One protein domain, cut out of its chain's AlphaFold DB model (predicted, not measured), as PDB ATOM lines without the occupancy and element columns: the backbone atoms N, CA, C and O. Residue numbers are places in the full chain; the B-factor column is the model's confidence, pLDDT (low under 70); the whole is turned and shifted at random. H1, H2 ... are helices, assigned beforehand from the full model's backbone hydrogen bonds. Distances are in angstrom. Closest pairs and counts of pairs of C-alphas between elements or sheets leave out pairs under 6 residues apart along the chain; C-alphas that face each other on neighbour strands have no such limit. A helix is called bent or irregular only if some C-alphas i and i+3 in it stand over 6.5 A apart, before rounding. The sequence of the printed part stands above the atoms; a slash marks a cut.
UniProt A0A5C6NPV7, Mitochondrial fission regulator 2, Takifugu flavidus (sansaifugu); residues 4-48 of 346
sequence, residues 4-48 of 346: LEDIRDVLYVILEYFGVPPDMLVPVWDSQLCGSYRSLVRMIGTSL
ATOM      1  N   LEU A   4     117.421  73.819 132.814       87.38
ATOM      2  CA  LEU A   4     118.638  73.717 132.012       87.38
ATOM      3  C   LEU A   4     118.857  74.929 131.087       87.38
ATOM      4  O   LEU A   4     120.008  75.286 130.839       87.38
ATOM      5  N   GLU A   5     117.785  75.556 130.590       88.50
ATOM      6  CA  GLU A   5     117.874  76.812 129.834       88.50
ATOM      7  C   GLU A   5     118.270  77.961 130.770       88.50
ATOM      8  O   GLU A   5     119.274  78.620 130.512       88.50
ATOM      9  N   ASP A   6     117.590  78.109 131.912       90.12
ATOM     10  CA  ASP A   6     117.883  79.170 132.889       90.12
ATOM     11  C   ASP A   6     119.350  79.116 133.375       90.12
ATOM     12  O   ASP A   6     120.040  80.135 133.438       90.12
ATOM     13  N   ILE A   7     119.871  77.912 133.666       90.25
ATOM     14  CA  ILE A   7     121.280  77.712 134.052       90.25
ATOM     15  C   ILE A   7     122.232  78.110 132.919       90.25
ATOM     16  O   ILE A   7     123.282  78.699 133.185       90.25
ATOM     17  N   ARG A   8     121.895  77.785 131.665       88.12
ATOM     18  CA  ARG A   8     122.720  78.101 130.491       88.12
ATOM     19  C   ARG A   8     122.787  79.608 130.249       88.12
ATOM     20  O   ARG A   8     123.877  80.117 129.993       88.12
ATOM     21  N   ASP A   9     121.664  80.303 130.381       88.50
ATOM     22  CA  ASP A   9     121.581  81.752 130.185       88.50
ATOM     23  C   ASP A   9     122.351  82.506 131.279       88.50
ATOM     24  O   ASP A   9     123.149  83.394 130.974       88.50
ATOM     25  N   VAL A  10     122.236  82.076 132.543       91.50
ATOM     26  CA  VAL A  10     123.080  82.584 133.643       91.50
ATOM     27  C   VAL A  10     124.572  82.354 133.359       91.50
ATOM     28  O   VAL A  10     125.390  83.243 133.602       91.50
ATOM     29  N   LEU A  11     124.942  81.195 132.805       88.81
ATOM     30  CA  LEU A  11     126.326  80.891 132.430       88.81
ATOM     31  C   LEU A  11     126.843  81.819 131.320       88.81
ATOM     32  O   LEU A  11     127.979  82.281 131.412       88.81
ATOM     33  N   TYR A  12     126.023  82.129 130.311       88.12
ATOM     34  CA  TYR A  12     126.384  83.092 129.268       88.12
ATOM     35  C   TYR A  12     126.605  84.496 129.834       88.12
ATOM     36  O   TYR A  12     127.657  85.075 129.573       88.12
ATOM     37  N   VAL A  13     125.691  85.001 130.670       89.38
ATOM     38  CA  VAL A  13     125.814  86.333 131.295       89.38
ATOM     39  C   VAL A  13     127.084  86.441 132.149       89.38
ATOM     40  O   VAL A  13     127.793  87.448 132.092       89.38
ATOM     41  N   ILE A  14     127.423  85.396 132.913       89.62
ATOM     42  CA  ILE A  14     128.657  85.363 133.716       89.62
ATOM     43  C   ILE A  14     129.905  85.358 132.818       89.62
ATOM     44  O   ILE A  14     130.874  86.060 133.106       89.62
ATOM     45  N   LEU A  15     129.908  84.574 131.738       87.88
ATOM     46  CA  LEU A  15     131.049  84.489 130.825       87.88
ATOM     47  C   LEU A  15     131.260  85.789 130.038       87.88
ATOM     48  O   LEU A  15     132.401  86.239 129.915       87.88
ATOM     49  N   GLU A  16     130.178  86.429 129.597       87.88
ATOM     50  CA  GLU A  16     130.199  87.735 128.937       87.88
ATOM     51  C   GLU A  16     130.733  88.833 129.872       87.88
ATOM     52  O   GLU A  16     131.595  89.613 129.465       87.88
ATOM     53  N   TYR A  17     130.331  88.834 131.151       88.12
ATOM     54  CA  TYR A  17     130.887  89.734 132.173       88.12
ATOM     55  C   TYR A  17     132.411  89.579 132.337       88.12
ATOM     56  O   TYR A  17     133.124  90.568 132.504       88.12
ATOM     57  N   PHE A  18     132.938  88.354 132.229       85.88
ATOM     58  CA  PHE A  18     134.382  88.091 132.202       85.88
ATOM     59  C   PHE A  18     135.013  88.226 130.799       85.88
ATOM     60  O   PHE A  18     136.133  87.754 130.585       85.88
ATOM     61  N   GLY A  19     134.345  88.872 129.840       82.12
ATOM     62  CA  GLY A  19     134.890  89.158 128.510       82.12
ATOM     63  C   GLY A  19     135.074  87.927 127.618       82.12
ATOM     64  O   GLY A  19     135.892  87.960 126.698       82.12
ATOM     65  N   VAL A  20     134.352  86.834 127.885       85.81
ATOM     66  CA  VAL A  20     134.349  85.625 127.053       85.81
ATOM     67  C   VAL A  20     133.081  85.611 126.192       85.81
ATOM     68  O   VAL A  20     132.015  85.268 126.703       85.81
ATOM     69  N   PRO A  21     133.157  85.952 124.891       78.88
ATOM     70  CA  PRO A  21     131.984  85.924 124.027       78.88
ATOM     71  C   PRO A  21     131.512  84.476 123.791       78.88
ATOM     72  O   PRO A  21     132.345  83.564 123.696       78.88
ATOM     73  N   PRO A  22     130.193  84.243 123.638       74.19
ATOM     74  CA  PRO A  22     129.629  82.903 123.455       74.19
ATOM     75  C   PRO A  22     130.179  82.192 122.210       74.19
ATOM     76  O   PRO A  22     130.352  80.974 122.227       74.19
ATOM     77  N   ASP A  23     130.545  82.948 121.173       74.56
ATOM     78  CA  ASP A  23     131.125  82.442 119.921       74.56
ATOM     79  C   ASP A  23     132.518  81.809 120.103       74.56
ATOM     80  O   ASP A  23     132.952  81.004 119.280       74.56
ATOM     81  N   MET A  24     133.225  82.139 121.193       69.94
ATOM     82  CA  MET A  24     134.516  81.532 121.547       69.94
ATOM     83  C   MET A  24     134.376  80.274 122.415       69.94
ATOM     84  O   MET A  24     135.383  79.633 122.726       69.94
ATOM     85  N   LEU A  25     133.152  79.855 122.763       73.06
ATOM     86  CA  LEU A  25     132.881  78.600 123.480       73.06
ATOM     87  C   LEU A  25     132.876  77.382 122.538       73.06
ATOM     88  O   LEU A  25     132.072  76.458 122.666       73.06
ATOM     89  N   VAL A  26     133.822  77.376 121.599       69.12
ATOM     90  CA  VAL A  26     134.145  76.226 120.756       69.12
ATOM     91  C   VAL A  26     134.753  75.131 121.646       69.12
ATOM     92  O   VAL A  26     135.608  75.437 122.487       69.12
ATOM     93  N   PRO A  27     134.362  73.850 121.490       65.12
ATOM     94  CA  PRO A  27     134.988  72.747 122.211       65.12
ATOM     95  C   PRO A  27     136.516  72.777 122.072       65.12
ATOM     96  O   PRO A  27     137.045  73.021 120.990       65.12
ATOM     97  N   VAL A  28     137.240  72.499 123.163       58.81
ATOM     98  CA  VAL A  28     138.705  72.698 123.264       58.81
ATOM     99  C   VAL A  28     139.501  71.992 122.150       58.81
ATOM    100  O   VAL A  28     140.594  72.427 121.805       58.81
ATOM    101  N   TRP A  29     138.947  70.930 121.564       54.69
ATOM    102  CA  TRP A  29     139.527  70.141 120.469       54.69
ATOM    103  C   TRP A  29     139.356  70.746 119.061       54.69
ATOM    104  O   TRP A  29     140.133  70.386 118.180       54.69
ATOM    105  N   ASP A  30     138.394  71.652 118.851       63.25
ATOM    106  CA  ASP A  30     138.173  72.366 117.576       63.25
ATOM    107  C   ASP A  30     138.751  73.796 117.592       63.25
ATOM    108  O   ASP A  30     138.841  74.466 116.560       63.25
ATOM    109  N   SER A  31     139.175  74.278 118.763       64.94
ATOM    110  CA  SER A  31     139.728  75.618 118.929       64.94
ATOM    111  C   SER A  31     141.173  75.712 118.422       64.94
ATOM    112  O   SER A  31     142.104  75.188 119.031       64.94
ATOM    113  N   GLN A  32     141.376  76.455 117.331       70.44
ATOM    114  CA  GLN A  32     142.708  76.855 116.842       70.44
ATOM    115  C   GLN A  32     143.297  78.040 117.637       70.44
ATOM    116  O   GLN A  32     144.364  78.558 117.303       70.44
ATOM    117  N   LEU A  33     142.598  78.505 118.676       71.00
ATOM    118  CA  LEU A  33     142.966  79.694 119.430       71.00
ATOM    119  C   LEU A  33     144.220  79.435 120.276       71.00
ATOM    120  O   LEU A  33     144.256  78.541 121.122       71.00
ATOM    121  N   CYS A  34     145.258  80.244 120.073       69.31
ATOM    122  CA  CYS A  34     146.514  80.164 120.809       69.31
ATOM    123  C   CYS A  34     146.569  81.193 121.961       69.31
ATOM    124  O   CYS A  34     145.631  81.953 122.203       69.31
ATOM    125  N   GLY A  35     147.667  81.212 122.727       78.69
ATOM    126  CA  GLY A  35     147.880  82.243 123.752       78.69
ATOM    127  C   GLY A  35     146.819  82.246 124.863       78.69
ATOM    128  O   GLY A  35     146.559  81.203 125.472       78.69
ATOM    129  N   SER A  36     146.250  83.412 125.168       76.31
ATOM    130  CA  SER A  36     145.180  83.599 126.164       76.31
ATOM    131  C   SER A  36     143.889  82.857 125.803       76.31
ATOM    132  O   SER A  36     143.232  82.304 126.680       76.31
ATOM    133  N   TYR A  37     143.577  82.757 124.514       81.12
ATOM    134  CA  TYR A  37     142.307  82.234 124.011       81.12
ATOM    135  C   TYR A  37     142.213  80.697 123.969       81.12
ATOM    136  O   TYR A  37     141.143  80.143 123.743       81.12
ATOM    137  N   ARG A  38     143.302  79.976 124.278       80.88
ATOM    138  CA  ARG A  38     143.350  78.496 124.235       80.88
ATOM    139  C   ARG A  38     142.593  77.763 125.350       80.88
ATOM    140  O   ARG A  38     142.670  76.542 125.449       80.88
ATOM    141  N   SER A  39     141.971  78.492 126.276       82.25
ATOM    142  CA  SER A  39     141.253  77.918 127.422       82.25
ATOM    143  C   SER A  39     140.455  78.990 128.160       82.25
ATOM    144  O   SER A  39     141.032  80.026 128.484       82.25
ATOM    145  N   LEU A  40     139.209  78.689 128.544       84.50
ATOM    146  CA  LEU A  40     138.335  79.544 129.369       84.50
ATOM    147  C   LEU A  40     139.058  80.213 130.550       84.50
ATOM    148  O   LEU A  40     139.035  81.431 130.680       84.50
ATOM    149  N   VAL A  41     139.796  79.428 131.343       86.56
ATOM    150  CA  VAL A  41     140.563  79.912 132.508       86.56
ATOM    151  C   VAL A  41     141.584  80.997 132.140       86.56
ATOM    152  O   VAL A  41     141.831  81.900 132.931       86.56
ATOM    153  N   ARG A  42     142.180  80.940 130.940       86.00
ATOM    154  CA  ARG A  42     143.127  81.967 130.474       86.00
ATOM    155  C   ARG A  42     142.438  83.184 129.874       86.00
ATOM    156  O   ARG A  42     142.980  84.263 130.049       86.00
ATOM    157  N   MET A  43     141.278  83.026 129.231       86.12
ATOM    158  CA  MET A  43     140.484  84.163 128.747       86.12
ATOM    159  C   MET A  43     140.003  85.013 129.928       86.12
ATOM    160  O   MET A  43     140.324  86.197 129.992       86.12
ATOM    161  N   ILE A  44     139.384  84.366 130.923       87.94
ATOM    162  CA  ILE A  44     138.993  84.986 132.199       87.94
ATOM    163  C   ILE A  44     140.234  85.548 132.917       87.94
ATOM    164  O   ILE A  44     140.252  86.690 133.357       87.94
ATOM    165  N   GLY A  45     141.328  84.782 132.977       86.62
ATOM    166  CA  GLY A  45     142.579  85.236 133.594       86.62
ATOM    167  C   GLY A  45     143.214  86.474 132.942       86.62
ATOM    168  O   GLY A  45     144.003  87.142 133.604       86.62
ATOM    169  N   THR A  46     142.888  86.790 131.682       82.75
ATOM    170  CA  THR A  46     143.338  88.018 130.999       82.75
ATOM    171  C   THR A  46     142.369  89.194 131.085       82.75
ATOM    172  O   THR A  46     142.797  90.316 130.832       82.75
ATOM    173  N   SER A  47     141.097  88.972 131.427       83.31
ATOM    174  CA  SER A  47     140.115  90.047 131.638       83.31
ATOM    175  C   SER A  47     140.052  90.529 133.091       83.31
ATOM    176  O   SER A  47     139.576  91.632 133.354       83.31
ATOM    177  N   LEU A  48     140.572  89.747 134.043       84.94
ATOM    178  CA  LEU A  48     140.737  90.185 135.428       84.94
ATOM    179  C   LEU A  48     141.814  91.287 135.552       84.94
ATOM    180  O   LEU A  48     142.878  91.168 134.940       84.94
TER     181      LEU A  48
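This is residues 4 to 48 of the 346 residues of the protein "Mitochondrial fission regulator 2" of Takifugu flavidus (sansaifugu) (UniProt A0A5C6NPV7). One straight helix, H1, is the longest helix of this domain, and it points away from a small head of two short helices, H2 and H3, that meet at a corner; a long loop, residues 18 to 34, arches from the end of H1 over to H2. The arrangement is open, with few contacts between the helices: residues 4 to 10, all in H1, stick out as an arm at one end, while the later part of H1 comes near H3. The printed part has 45 residues with three named helices, in the order H1, H2, H3 along the chain, and no named strand; the class is all helix. The whole is only just compact, close to loose, with a radius of gyration of the C-alphas of 10.9 A. Its outline is flat, with spans of 31 by 25 by 13 A along the three main axes.

The printed part begins with H1, residues 4 to 17, from Leu 4 to Tyr 17. C-alpha 4 is at (118.638, 73.717, 132.012) and C-alpha 17 is at (130.887, 89.734, 132.173), and the two are 20.2 A apart. Residues 18 to 34 follow, 17 residues with no named element; within them C-alpha 29, of Trp 29, is at (139.527, 70.141, 120.469). H2 is four residues, 35 to 38, from Gly 35 to Arg 38, and its first and last C-alphas are 5.9 A apart. After Ser 39 comes H3, residues 40 to 47, from Leu 40 to Ser 47, which measures 10.9 A from first to last C-alpha. It ends with C-alpha 47 at (140.115, 90.047, 131.638), and Leu 48 is the last printed residue. No helix is bent or irregular.

H1 touches no helix. H1 and H3 are near each other: no pair of their C-alphas lies within 8 A, but 6 pairs lie within 10 A. Residues 4 to 10 of H1 stand free, with no C-alpha 8 or more residues away along the chain within 10 A of them. H1 and H2, which follow each other in the chain, are apart, with no C-alpha of the one within 8 A of the other. The link between them, residues 18 to 34, is long, and its C-alphas lie 4 to 14 A from the mean of all C-alphas. H2 and H3 touch only at the corner by their link, with 4 pairs of C-alphas within 8 A. Their closest C-alphas are those of Ser 36 and Arg 42, 5.0 A apart, and the centres of the two helices are 8.1 A apart. The link between H2 and H3 is tight, one residue, Ser 39. In the backbone, each O i to N i+4 pair inside H1 and inside H3 is within hydrogen-bond range; H2, with four residues, is too short for such a pair, and its one O i to N i+3 pair is not within range.

The two C-alphas farthest apart are those of Leu 4 and Gly 35, at 31.6 A, and the first and last printed C-alphas, of Leu 4 and Leu 48, are 27.8 A apart. The printed part has no cut and runs from residue 4 to residue 48 of a full chain of 346 residues. Of its two links between helices, the one from H1 to H2 is long and the one from H2 to H3 is tight. The mean pLDDT of the printed part is 80.5. Eight residues are under 70, namely residue 24, residues 26 to 31 and residue 34, which lie in the long link. The mean pLDDT is 89 for H1, 79 for H2 and 85 for H3.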